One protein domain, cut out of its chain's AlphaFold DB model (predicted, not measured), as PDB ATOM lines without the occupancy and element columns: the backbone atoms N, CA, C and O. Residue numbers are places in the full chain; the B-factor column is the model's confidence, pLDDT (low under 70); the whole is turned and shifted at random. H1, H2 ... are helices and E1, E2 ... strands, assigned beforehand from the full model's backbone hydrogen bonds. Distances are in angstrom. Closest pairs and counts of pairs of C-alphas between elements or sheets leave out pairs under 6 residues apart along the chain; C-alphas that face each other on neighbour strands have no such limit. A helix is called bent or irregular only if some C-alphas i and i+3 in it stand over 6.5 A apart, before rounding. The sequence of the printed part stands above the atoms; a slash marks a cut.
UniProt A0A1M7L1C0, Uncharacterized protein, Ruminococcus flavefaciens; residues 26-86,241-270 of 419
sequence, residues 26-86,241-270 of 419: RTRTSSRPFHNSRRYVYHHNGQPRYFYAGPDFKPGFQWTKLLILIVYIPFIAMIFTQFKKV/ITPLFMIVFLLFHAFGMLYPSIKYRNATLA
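This is residues 26 to 86 and 241 to 270 of the 419 residues of an uncharacterized protein of Ruminococcus flavefaciens (UniProt A0A1M7L1C0). Two long helices, H1 and H2, run opposite ways in a loose stalk, and a small head with the strand hairpin E1 and E2 stands across one end of it. Of the unnamed stretch of residues 26 to 37, residues 29 to 30 pair with residues 52 to 53 of E2, and near the other end of the printed part residues 268 to 269 pair with residues 40 to 41 of E1, two short pairings that widen the hairpin. The printed part has 91 residues, with two strands and then two helices in the order E1, E2, H1, H2; the two-stranded sheet is antiparallel, and the class is mixed, helices and strands. The whole is loose, with a radius of gyration of the C-alphas of 17.4 A, and its outline is a rod of 54 by 26 by 21 A, with the helices making the length.

E1, residues 38 to 44, is 19.3 A long and begins with C-alpha 38 at (115.195, 157.998, 145.924). E2, residues 47 to 53, is 19.2 A long. H1, residues 63 to 86, was assigned as one helix by its hydrogen bonds but is bent: C-alphas 71 and 74 are 6.7 A apart. Its arms are H1a, residues 63 to 71, 14.6 A, and H1b, residues 74 to 86, 18.9 A. H2, residues 241 to 263, is 31.6 A long and ends with C-alpha 263 at (112.093, 143.420, 154.343). H2 is only just irregular, with C-alphas 257 and 260 6.8 A apart, and has a kink of 36 degrees near residue 257.

E1 and E2 form a hairpin with a tight link, their directions at 149 degrees; N 40 and O 51 are 2.8 A apart and N 49 and O 42 2.8 A, both within hydrogen-bond range. Residues 29 to 30 pair antiparallel with residues 52 to 53 of E2, and residues 268 to 269 with residues 40 to 41 of E1. E1 and H2 are only just apart, their closest C-alphas 8.5 A from each other. H1a is close to but not clearly touching H2, the closest C-alphas being those of Lys 65 and Leu 258, 7.8 A; they run opposite ways at a shallow tilt of 7 degrees. H1b touches H2, which meets it with residues 243 to 247 alone; the closest C-alphas, of Ile 79 and Pro 243, are 5.1 A apart. These two run opposite ways at a shallow tilt of 32 degrees, only just short of steep. H1a and H1b stand at a steep tilt of 39 degrees. O i to N i+4 pairs are within hydrogen-bond range in 0 of 5 in H1a, where 6 of 6 O i to N i+3 pairs are, in 8 of 9 in H1b and in 17 of 19 in H2.

The two C-alphas farthest apart, of Lys 85 and Ala 270, are 54.2 A from each other. Residues 87 to 240 are not printed, and C-alphas 86 and 241 are 10.1 A apart across this cut. The link from E2 to H1 is short, with 9 residues. The mean pLDDT of the printed part is 85.4; residues 26 to 27 are under 70.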
ATOM      1  N   ARG A  26     114.850 143.939 137.928       55.34
ATOM      2  CA  ARG A  26     114.956 144.042 139.382       55.34
ATOM      3  C   ARG A  26     115.184 145.508 139.695       55.34
ATOM      4  O   ARG A  26     116.236 146.052 139.360       55.34
ATOM      5  N   THR A  27     114.219 146.131 140.359       65.62
ATOM      6  CA  THR A  27     114.412 147.461 140.920       65.62
ATOM      7  C   THR A  27     115.646 147.443 141.816       65.62
ATOM      8  O   THR A  27     115.693 146.742 142.831       65.62
ATOM      9  N   ARG A  28     116.678 148.187 141.417       79.25
ATOM     10  CA  ARG A  28     117.938 148.267 142.153       79.25
ATOM     11  C   ARG A  28     117.674 148.894 143.522       79.25
ATOM     12  O   ARG A  28     117.094 149.974 143.602       79.25
ATOM     13  N   THR A  29     118.125 148.238 144.587       83.31
ATOM     14  CA  THR A  29     118.188 148.806 145.943       83.31
ATOM     15  C   THR A  29     119.636 148.818 146.416       83.31
ATOM     16  O   THR A  29     120.356 147.849 146.180       83.31
ATOM     17  N   SER A  30     120.070 149.883 147.083       82.88
ATOM     18  CA  SER A  30     121.460 150.079 147.508       82.88
ATOM     19  C   SER A  30     121.515 150.834 148.834       82.88
ATOM     20  O   SER A  30     120.664 151.677 149.105       82.88
ATOM     21  N   SER A  31     122.527 150.574 149.660       84.31
ATOM     22  CA  SER A  31     122.834 151.421 150.822       84.31
ATOM     23  C   SER A  31     123.449 152.766 150.421       84.31
ATOM     24  O   SER A  31     123.450 153.705 151.207       84.31
ATOM     25  N   ARG A  32     123.955 152.866 149.187       82.50
ATOM     26  CA  ARG A  32     124.566 154.065 148.605       82.50
ATOM     27  C   ARG A  32     123.678 154.681 147.522       82.50
ATOM     28  O   ARG A  32     123.029 153.914 146.799       82.50
ATOM     29  N   PRO A  33     123.692 156.013 147.356       83.94
ATOM     30  CA  PRO A  33     122.976 156.672 146.272       83.94
ATOM     31  C   PRO A  33     123.476 156.186 144.906       83.94
ATOM     32  O   PRO A  33     124.658 155.897 144.719       83.94
ATOM     33  N   PHE A  34     122.561 156.084 143.947       85.06
ATOM     34  CA  PHE A  34     122.864 155.816 142.539       85.06
ATOM     35  C   PHE A  34     121.963 156.654 141.624       85.06
ATOM     36  O   PHE A  34     120.991 157.265 142.078       85.06
ATOM     37  N   HIS A  35     122.297 156.700 140.334       80.88
ATOM     38  CA  HIS A  35     121.584 157.515 139.351       80.88
ATOM     39  C   HIS A  35     120.068 157.232 139.361       80.88
ATOM     40  O   HIS A  35     119.652 156.074 139.318       80.88
ATOM     41  N   ASN A  36     119.255 158.292 139.436       80.56
ATOM     42  CA  ASN A  36     117.786 158.255 139.545       80.56
ATOM     43  C   ASN A  36     117.212 157.512 140.769       80.56
ATOM     44  O   ASN A  36     116.054 157.095 140.748       80.56
ATOM     45  N   SER A  37     117.986 157.352 141.846       85.62
ATOM     46  CA  SER A  37     117.490 156.746 143.088       85.62
ATOM     47  C   SER A  37     116.799 157.747 144.023       85.62
ATOM     48  O   SER A  37     117.125 158.932 144.043       85.62
ATOM     49  N   ARG A  38     115.851 157.261 144.830       86.69
ATOM     50  CA  ARG A  38     115.195 157.998 145.924       86.69
ATOM     51  C   ARG A  38     115.544 157.362 147.267       86.69
ATOM     52  O   ARG A  38     115.688 156.141 147.335       86.69
ATOM     53  N   ARG A  39     115.669 158.177 148.323       90.44
ATOM     54  CA  ARG A  39     115.959 157.716 149.691       90.44
ATOM     55  C   ARG A  39     114.673 157.248 150.378       90.44
ATOM     56  O   ARG A  39     113.693 157.986 150.442       90.44
ATOM     57  N   TYR A  40     114.699 156.040 150.916       89.69
ATOM     58  CA  TYR A  40     113.634 155.423 151.700       89.69
ATOM     59  C   TYR A  40     114.151 155.077 153.096       89.69
ATOM     60  O   TYR A  40     115.347 154.838 153.281       89.69
ATOM     61  N   VAL A  41     113.250 155.021 154.071       90.06
ATOM     62  CA  VAL A  41     113.519 154.594 155.445       90.06
ATOM     63  C   VAL A  41     112.602 153.431 155.810       90.06
ATOM     64  O   VAL A  41     111.431 153.413 155.444       90.06
ATOM     65  N   TYR A  42     113.131 152.435 156.513       90.06
ATOM     66  CA  TYR A  42     112.342 151.390 157.168       90.06
ATOM     67  C   TYR A  42     112.882 151.160 158.578       90.06
ATOM     68  O   TYR A  42     114.075 151.341 158.824       90.06
ATOM     69  N   HIS A  43     112.020 150.750 159.507       87.12
ATOM     70  CA  HIS A  43     112.433 150.449 160.876       87.12
ATOM     71  C   HIS A  43     112.747 148.962 161.029       87.12
ATOM     72  O   HIS A  43     111.963 148.103 160.626       87.12
ATOM     73  N   HIS A  44     113.886 148.663 161.644       84.56
ATOM     74  CA  HIS A  44     114.282 147.314 162.024       84.56
ATOM     75  C   HIS A  44     114.690 147.326 163.496       84.56
ATOM     76  O   HIS A  44     115.654 147.998 163.858       84.56
ATOM     77  N   ASN A  45     113.962 146.591 164.342       86.12
ATOM     78  CA  ASN A  45     114.138 146.581 165.802       86.12
ATOM     79  C   ASN A  45     114.090 147.996 166.413       86.12
ATOM     80  O   ASN A  45     114.971 148.388 167.171       86.12
ATOM     81  N   GLY A  46     113.105 148.802 166.004       83.56
ATOM     82  CA  GLY A  46     112.938 150.190 166.453       83.56
ATOM     83  C   GLY A  46     113.885 151.205 165.801       83.56
ATOM     84  O   GLY A  46     113.554 152.385 165.746       83.56
ATOM     85  N   GLN A  47     115.005 150.770 165.217       86.62
ATOM     86  CA  GLN A  47     116.009 151.663 164.633       86.62
ATOM     87  C   GLN A  47     115.704 151.996 163.160       86.62
ATOM     88  O   GLN A  47     115.432 151.072 162.379       86.62
ATOM     89  N   PRO A  48     115.765 153.278 162.745       89.25
ATOM     90  CA  PRO A  48     115.589 153.662 161.349       89.25
ATOM     91  C   PRO A  48     116.791 153.217 160.507       89.25
ATOM     92  O   PRO A  48     117.949 153.395 160.882       89.25
ATOM     93  N   ARG A  49     116.522 152.638 159.335       89.31
ATOM     94  CA  ARG A  49     117.533 152.263 158.340       89.31
ATOM     95  C   ARG A  49     117.197 152.888 156.998       89.31
ATOM     96  O   ARG A  49     116.120 152.655 156.450       89.31
ATOM     97  N   TYR A  50     118.150 153.636 156.456       89.50
ATOM     98  CA  TYR A  50     118.010 154.308 155.170       89.50
ATOM     99  C   TYR A  50     118.559 153.449 154.031       89.50
ATOM    100  O   TYR A  50     119.548 152.731 154.186       89.50
ATOM    101  N   PHE A  51     117.914 153.522 152.872       89.88
ATOM    102  CA  PHE A  51     118.383 152.909 151.635       89.88
ATOM    103  C   PHE A  51     117.918 153.719 150.426       89.88
ATOM    104  O   PHE A  51     117.007 154.537 150.518       89.88
ATOM    105  N   TYR A  52     118.543 153.485 149.282       87.38
ATOM    106  CA  TYR A  52     118.226 154.125 148.014       87.38
ATOM    107  C   TYR A  52     117.599 153.098 147.076       87.38
ATOM    108  O   TYR A  52     118.100 151.975 146.966       87.38
ATOM    109  N   ALA A  53     116.517 153.466 146.393       88.25
ATOM    110  CA  ALA A  53     115.836 152.594 145.438       88.25
ATOM    111  C   ALA A  53     115.481 153.333 144.143       88.25
ATOM    112  O   ALA A  53     115.326 154.555 144.146       88.25
ATOM    113  N   GLY A  54     115.390 152.589 143.039       84.06
ATOM    114  CA  GLY A  54     115.055 153.128 141.718       84.06
ATOM    115  C   GLY A  54     113.650 153.749 141.648       84.06
ATOM    116  O   GLY A  54     112.844 153.581 142.570       84.06
ATOM    117  N   PRO A  55     113.334 154.465 140.557       77.75
ATOM    118  CA  PRO A  55     112.056 155.166 140.395       77.75
ATOM    119  C   PRO A  55     110.842 154.221 140.330       77.75
ATOM    120  O   PRO A  55     109.716 154.628 140.596       77.75
ATOM    121  N   ASP A  56     111.077 152.959 139.997       78.25
ATOM    122  CA  ASP A  56     110.134 151.850 139.869       78.25
ATOM    123  C   ASP A  56     109.887 151.087 141.190       78.25
ATOM    124  O   ASP A  56     109.069 150.165 141.230       78.25
ATOM    125  N   PHE A  57     110.545 151.486 142.287       83.69
ATOM    126  CA  PHE A  57     110.374 150.863 143.600       83.69
ATOM    127  C   PHE A  57     108.982 151.105 144.175       83.69
ATOM    128  O   PHE A  57     108.538 152.242 144.320       83.69
ATOM    129  N   LYS A  58     108.318 150.018 144.571       78.94
ATOM    130  CA  LYS A  58     107.036 150.055 145.278       78.94
ATOM    131  C   LYS A  58     107.182 149.295 146.600       78.94
ATOM    132  O   LYS A  58     107.411 148.084 146.549       78.94
ATOM    133  N   PRO A  59     107.085 149.973 147.758       76.62
ATOM    134  CA  PRO A  59     107.103 149.299 149.050       76.62
ATOM    135  C   PRO A  59     105.858 148.419 149.217       76.62
ATOM    136  O   PRO A  59     104.814 148.675 148.615       76.62
ATOM    137  N   GLY A  60     105.978 147.374 150.035       72.19
ATOM    138  CA  GLY A  60     104.875 146.459 150.326       72.19
ATOM    139  C   GLY A  60     104.823 145.192 149.467       72.19
ATOM    140  O   GLY A  60     105.698 144.879 148.647       72.19
ATOM    141  N   PHE A  61     103.775 144.410 149.719       77.38
ATOM    142  CA  PHE A  61     103.492 143.186 148.986       77.38
ATOM    143  C   PHE A  61     102.759 143.507 147.685       77.38
ATOM    144  O   PHE A  61     101.739 144.189 147.683       77.38
ATOM    145  N   GLN A  62     103.270 142.993 146.571       77.00
ATOM    146  CA  GLN A  62     102.614 143.116 145.277       77.00
ATOM    147  C   GLN A  62     101.884 141.817 144.973       77.00
ATOM    148  O   GLN A  62     102.514 140.766 144.895       77.00
ATOM    149  N   TRP A  63     100.575 141.891 144.747       75.31
ATOM    150  CA  TRP A  63      99.761 140.711 144.447       75.31
ATOM    151  C   TRP A  63     100.215 139.991 143.167       75.31
ATOM    152  O   TRP A  63     100.142 138.771 143.077       75.31
ATOM    153  N   THR A  64     100.818 140.720 142.222       79.19
ATOM    154  CA  THR A  64     101.455 140.151 141.022       79.19
ATOM    155  C   THR A  64     102.586 139.171 141.341       79.19
ATOM    156  O   THR A  64     102.857 138.287 140.536       79.19
ATOM    157  N   LYS A  65     103.217 139.260 142.522       76.88
ATOM    158  CA  LYS A  65     104.206 138.271 142.968       76.88
ATOM    159  C   LYS A  65     103.580 136.921 143.304       76.88
ATOM    160  O   LYS A  65     104.308 135.944 143.271       76.88
ATOM    161  N   LEU A  66     102.272 136.829 143.568       79.19
ATOM    162  CA  LEU A  66     101.586 135.538 143.729       79.19
ATOM    163  C   LEU A  66     101.430 134.796 142.403       79.19
ATOM    164  O   LEU A  66     101.391 133.571 142.408       79.19
ATOM    165  N   LEU A  67     101.423 135.500 141.266       84.44
ATOM    166  CA  LEU A  67     101.359 134.856 139.951       84.44
ATOM    167  C   LEU A  67     102.590 133.975 139.679       84.44
ATOM    168  O   LEU A  67     102.503 133.046 138.882       84.44
ATOM    169  N   ILE A  68     103.711 134.186 140.388       82.38
ATOM    170  CA  ILE A  68     104.875 133.286 140.315       82.38
ATOM    171  C   ILE A  68     104.561 131.880 140.841       82.38
ATOM    172  O   ILE A  68     105.207 130.925 140.426       82.38
ATOM    173  N   LEU A  69     103.562 131.725 141.720       83.50
ATOM    174  CA  LEU A  69     103.166 130.411 142.227       83.50
ATOM    175  C   LEU A  69     102.680 129.517 141.086       83.50
ATOM    176  O   LEU A  69     102.989 128.332 141.091       83.50
ATOM    177  N   ILE A  70     102.022 130.091 140.071       88.62
ATOM    178  CA  ILE A  70     101.608 129.369 138.859       88.62
ATOM    179  C   ILE A  70     102.832 128.799 138.135       88.62
ATOM    180  O   ILE A  70     102.809 127.658 137.686       88.62
ATOM    181  N   VAL A  71     103.931 129.560 138.084       87.56
ATOM    182  CA  VAL A  71     105.198 129.102 137.493       87.56
ATOM    183  C   VAL A  71     105.805 127.955 138.299       87.56
ATOM    184  O   VAL A  71     106.452 127.102 137.708       87.56
ATOM    185  N   TYR A  72     105.587 127.884 139.617       90.38
ATOM    186  CA  TYR A  72     106.099 126.796 140.457       90.38
ATOM    187  C   TYR A  72     105.291 125.501 140.366       90.38
ATOM    188  O   TYR A  72     105.868 124.443 140.599       90.38
ATOM    189  N   ILE A  73     104.004 125.552 140.002       91.19
ATOM    190  CA  ILE A  73     103.144 124.363 139.858       91.19
ATOM    191  C   ILE A  73     103.815 123.237 139.045       91.19
ATOM    192  O   ILE A  73     103.894 122.126 139.572       91.19
ATOM    193  N   PRO A  74     104.351 123.465 137.826       91.62
ATOM    194  CA  PRO A  74     104.999 122.395 137.064       91.62
ATOM    195  C   PRO A  74     106.246 121.825 137.758       91.62
ATOM    196  O   PRO A  74     106.470 120.618 137.709       91.62
ATOM    197  N   PHE A  75     107.035 122.653 138.450       91.06
ATOM    198  CA  PHE A  75     108.215 122.184 139.188       91.06
ATOM    199  C   PHE A  75     107.823 121.356 140.410       91.06
ATOM    200  O   PHE A  75     108.435 120.328 140.678       91.06
ATOM    201  N   ILE A  76     106.785 121.777 141.132       91.75
ATOM    202  CA  ILE A  76     106.240 121.040 142.275       91.75
ATOM    203  C   ILE A  76     105.684 119.691 141.805       91.75
ATOM    204  O   ILE A  76     106.015 118.665 142.394       91.75
ATOM    205  N   ALA A  77     104.910 119.668 140.715       91.50
ATOM    206  CA  ALA A  77     104.411 118.430 140.120       91.50
ATOM    207  C   ALA A  77     105.560 117.487 139.727       91.50
ATOM    208  O   ALA A  77     105.520 116.305 140.059       91.50
ATOM    209  N   MET A  78     106.616 118.018 139.102       89.81
ATOM    210  CA  MET A  78     107.817 117.251 138.767       89.81
ATOM    211  C   MET A  78     108.527 116.705 140.014       89.81
ATOM    212  O   MET A  78     108.930 115.551 140.034       89.81
ATOM    213  N   ILE A  79     108.659 117.492 141.084       91.31
ATOM    214  CA  ILE A  79     109.239 117.017 142.349       91.31
ATOM    215  C   ILE A  79     108.429 115.835 142.898       91.31
ATOM    216  O   ILE A  79     109.011 114.813 143.260       91.31
ATOM    217  N   PHE A  80     107.098 115.941 142.915       88.81
ATOM    218  CA  PHE A  80     106.228 114.857 143.378       88.81
ATOM    219  C   PHE A  80     106.370 113.585 142.536       88.81
ATOM    220  O   PHE A  80     106.458 112.497 143.105       88.81
ATOM    221  N   THR A  81     106.414 113.688 141.204       86.31
ATOM    222  CA  THR A  81     106.578 112.504 140.345       86.31
ATOM    223  C   THR A  81     107.939 111.843 140.539       86.31
ATOM    224  O   THR A  81     108.012 110.618 140.535       86.31
ATOM    225  N   GLN A  82     108.998 112.617 140.779       86.19
ATOM    226  CA  GLN A  82     110.326 112.065 141.054       86.19
ATOM    227  C   GLN A  82     110.392 111.380 142.423       86.19
ATOM    228  O   GLN A  82     110.909 110.273 142.517       86.19
ATOM    229  N   PHE A  83     109.806 111.966 143.474       84.94
ATOM    230  CA  PHE A  83     109.762 111.314 144.791       84.94
ATOM    231  C   PHE A  83     108.983 109.998 144.786       84.94
ATOM    232  O   PHE A  83     109.370 109.077 145.500       84.94
ATOM    233  N   LYS A  84     107.939 109.867 143.957       80.12
ATOM    234  CA  LYS A  84     107.237 108.586 143.786       80.12
ATOM    235  C   LYS A  84     108.149 107.469 143.268       80.12
ATOM    236  O   LYS A  84     107.938 106.327 143.638       80.12
ATOM    237  N   LYS A  85     109.165 107.789 142.459       79.06
ATOM    238  CA  LYS A  85     110.117 106.805 141.909       79.06
ATOM    239  C   LYS A  85     111.195 106.372 142.901       79.06
ATOM    240  O   LYS A  85     111.853 105.362 142.691       79.06
ATOM    241  N   VAL A  86     111.413 107.155 143.958       83.50
ATOM    242  CA  VAL A  86     112.476 106.897 144.939       83.50
ATOM    243  C   VAL A  86     112.174 105.658 145.778       83.50
ATOM    244  O   VAL A  86     113.099 104.944 146.159       83.50
ATOM    245  N   ILE A 241     118.574 113.089 144.983       89.56
ATOM    246  CA  ILE A 241     119.458 114.252 144.804       89.56
ATOM    247  C   ILE A 241     118.772 115.330 143.954       89.56
ATOM    248  O   ILE A 241     118.680 116.489 144.364       89.56
ATOM    249  N   THR A 242     118.242 114.943 142.794       88.94
ATOM    250  CA  THR A 242     117.572 115.855 141.856       88.94
ATOM    251  C   THR A 242     116.341 116.546 142.457       88.94
ATOM    252  O   THR A 242     116.290 117.780 142.425       88.94
ATOM    253  N   PRO A 243     115.342 115.836 143.026       91.75
ATOM    254  CA  PRO A 243     114.181 116.501 143.611       91.75
ATOM    255  C   PRO A 243     114.543 117.350 144.840       91.75
ATOM    256  O   PRO A 243     113.962 118.421 145.019       91.75
ATOM    257  N   LEU A 244     115.540 116.953 145.642       92.00
ATOM    258  CA  LEU A 244     116.015 117.765 146.767       92.00
ATOM    259  C   LEU A 244     116.667 119.070 146.289       92.00
ATOM    260  O   LEU A 244     116.363 120.140 146.818       92.00
ATOM    261  N   PHE A 245     117.508 119.006 145.255       92.81
ATOM    262  CA  PHE A 245     118.092 120.193 144.632       92.81
ATOM    263  C   PHE A 245     117.010 121.144 144.109       92.81
ATOM    264  O   PHE A 245     117.074 122.347 144.358       92.81
ATOM    265  N   MET A 246     115.983 120.611 143.445       93.00
ATOM    266  CA  MET A 246     114.859 121.399 142.930       93.00
ATOM    267  C   MET A 246     114.080 122.095 144.052       93.00
ATOM    268  O   MET A 246     113.730 123.266 143.910       93.00
ATOM    269  N   ILE A 247     113.861 121.424 145.190       94.12
ATOM    270  CA  ILE A 247     113.259 122.042 146.381       94.12
ATOM    271  C   ILE A 247     114.130 123.193 146.885       94.12
ATOM    272  O   ILE A 247     113.630 124.304 147.069       94.12
ATOM    273  N   VAL A 248     115.429 122.959 147.083       94.62
ATOM    274  CA  VAL A 248     116.361 123.990 147.567       94.62
ATOM    275  C   VAL A 248     116.389 125.182 146.610       94.62
ATOM    276  O   VAL A 248     116.313 126.327 147.056       94.62
ATOM    277  N   PHE A 249     116.422 124.930 145.301       93.50
ATOM    278  CA  PHE A 249     116.376 125.966 144.276       93.50
ATOM    279  C   PHE A 249     115.071 126.768 144.321       93.50
ATOM    280  O   PHE A 249     115.117 127.999 144.333       93.50
ATOM    281  N   LEU A 250     113.911 126.107 144.397       93.06
ATOM    282  CA  LEU A 250     112.609 126.774 144.495       93.06
ATOM    283  C   LEU A 250     112.507 127.631 145.757       93.06
ATOM    284  O   LEU A 250     112.050 128.771 145.681       93.06
ATOM    285  N   LEU A 251     112.965 127.118 146.903       92.00
ATOM    286  CA  LEU A 251     112.983 127.855 148.167       92.00
ATOM    287  C   LEU A 251     113.921 129.060 148.097       92.00
ATOM    288  O   LEU A 251     113.529 130.160 148.482       92.00
ATOM    289  N   PHE A 252     115.129 128.888 147.558       93.00
ATOM    290  CA  PHE A 252     116.086 129.976 147.362       93.00
ATOM    291  C   PHE A 252     115.540 131.051 146.413       93.00
ATOM    292  O   PHE A 252     115.620 132.248 146.701       93.00
ATOM    293  N   HIS A 253     114.931 130.640 145.302       91.06
ATOM    294  CA  HIS A 253     114.326 131.549 144.335       91.06
ATOM    295  C   HIS A 253     113.123 132.294 144.934       91.06
ATOM    296  O   HIS A 253     113.032 133.521 144.826       91.06
ATOM    297  N   ALA A 254     112.231 131.585 145.634       88.56
ATOM    298  CA  ALA A 254     111.100 132.175 146.347       88.56
ATOM    299  C   ALA A 254     111.572 133.169 147.413       88.56
ATOM    300  O   ALA A 254     111.058 134.289 147.478       88.56
ATOM    301  N   PHE A 255     112.599 132.806 148.184       88.12
ATOM    302  CA  PHE A 255     113.235 133.695 149.146       88.12
ATOM    303  C   PHE A 255     113.764 134.958 148.459       88.12
ATOM    304  O   PHE A 255     113.399 136.056 148.863       88.12
ATOM    305  N   GLY A 256     114.534 134.845 147.374       86.00
ATOM    306  CA  GLY A 256     115.058 136.005 146.643       86.00
ATOM    307  C   GLY A 256     113.974 136.951 146.105       86.00
ATOM    308  O   GLY A 256     114.156 138.169 146.104       86.00
ATOM    309  N   MET A 257     112.827 136.412 145.685       83.31
ATOM    310  CA  MET A 257     111.699 137.190 145.152       83.31
ATOM    311  C   MET A 257     110.857 137.873 146.244       83.31
ATOM    312  O   MET A 257     110.409 139.019 146.075       83.31
ATOM    313  N   LEU A 258     110.626 137.179 147.361       83.75
ATOM    314  CA  LEU A 258     109.759 137.631 148.452       83.75
ATOM    315  C   LEU A 258     110.511 138.450 149.501       83.75
ATOM    316  O   LEU A 258     109.943 139.401 150.040       83.75
ATOM    317  N   TYR A 259     111.789 138.155 149.745       85.38
ATOM    318  CA  TYR A 259     112.600 138.812 150.770       85.38
ATOM    319  C   TYR A 259     112.593 140.344 150.657       85.38
ATOM    320  O   TYR A 259     112.341 140.988 151.675       85.38
ATOM    321  N   PRO A 260     112.759 140.976 149.473       81.88
ATOM    322  CA  PRO A 260     112.671 142.433 149.367       81.88
ATOM    323  C   PRO A 260     111.289 142.980 149.747       81.88
ATOM    324  O   PRO A 260     111.203 144.014 150.404       81.88
ATOM    325  N   SER A 261     110.208 142.284 149.376       81.06
ATOM    326  CA  SER A 261     108.845 142.702 149.733       81.06
ATOM    327  C   SER A 261     108.560 142.546 151.218       81.06
ATOM    328  O   SER A 261     107.832 143.364 151.762       81.06
ATOM    329  N   ILE A 262     109.138 141.539 151.874       83.94
ATOM    330  CA  ILE A 262     109.006 141.335 153.321       83.94
ATOM    331  C   ILE A 262     109.858 142.363 154.075       83.94
ATOM    332  O   ILE A 262     109.352 143.056 154.954       83.94
ATOM    333  N   LYS A 263     111.137 142.508 153.703       85.00
ATOM    334  CA  LYS A 263     112.093 143.420 154.343       85.00
ATOM    335  C   LYS A 263     111.657 144.879 154.245       85.00
ATOM    336  O   LYS A 263     111.716 145.600 155.235       85.00
ATOM    337  N   TYR A 264     111.218 145.310 153.064       86.38
ATOM    338  CA  TYR A 264     110.849 146.700 152.799       86.38
ATOM    339  C   TYR A 264     109.331 146.930 152.816       86.38
ATOM    340  O   TYR A 264     108.855 147.917 152.254       86.38
ATOM    341  N   ARG A 265     108.550 146.045 153.458       84.25
ATOM    342  CA  ARG A 265     107.079 146.154 153.496       84.25
ATOM    343  C   ARG A 265     106.582 147.480 154.078       84.25
ATOM    344  O   ARG A 265     105.595 148.018 153.597       84.25
ATOM    345  N   ASN A 266     107.308 148.001 155.068       86.44
ATOM    346  CA  ASN A 266     106.986 149.229 155.799       86.44
ATOM    347  C   ASN A 266     107.896 150.398 155.386       86.44
ATOM    348  O   ASN A 266     108.061 151.340 156.155       86.44
ATOM    349  N   ALA A 267     108.568 150.309 154.233       88.75
ATOM    350  CA  ALA A 267     109.457 151.377 153.797       88.75
ATOM    351  C   ALA A 267     108.651 152.603 153.347       88.75
ATOM    352  O   ALA A 267     107.742 152.492 152.525       88.75
ATOM    353  N   THR A 268     109.022 153.777 153.846       88.62
ATOM    354  CA  THR A 268     108.447 155.072 153.472       88.62
ATOM    355  C   THR A 268     109.521 155.960 152.848       88.62
ATOM    356  O   THR A 268     110.717 155.709 153.004       88.62
ATOM    357  N   LEU A 269     109.117 156.972 152.076       87.31
ATOM    358  CA  LEU A 269     110.064 157.962 151.557       87.31
ATOM    359  C   LEU A 269     110.683 158.715 152.736       87.31
ATOM    360  O   LEU A 269     109.964 159.200 153.609       87.31
ATOM    361  N   ALA A 270     112.011 158.799 152.767       84.31
ATOM    362  CA  ALA A 270     112.686 159.603 153.772       84.31
ATOM    363  C   ALA A 270     112.430 161.093 153.475       84.31
ATOM    364  O   ALA A 270     112.396 161.462 152.295       84.31
TER     365      ALA A 270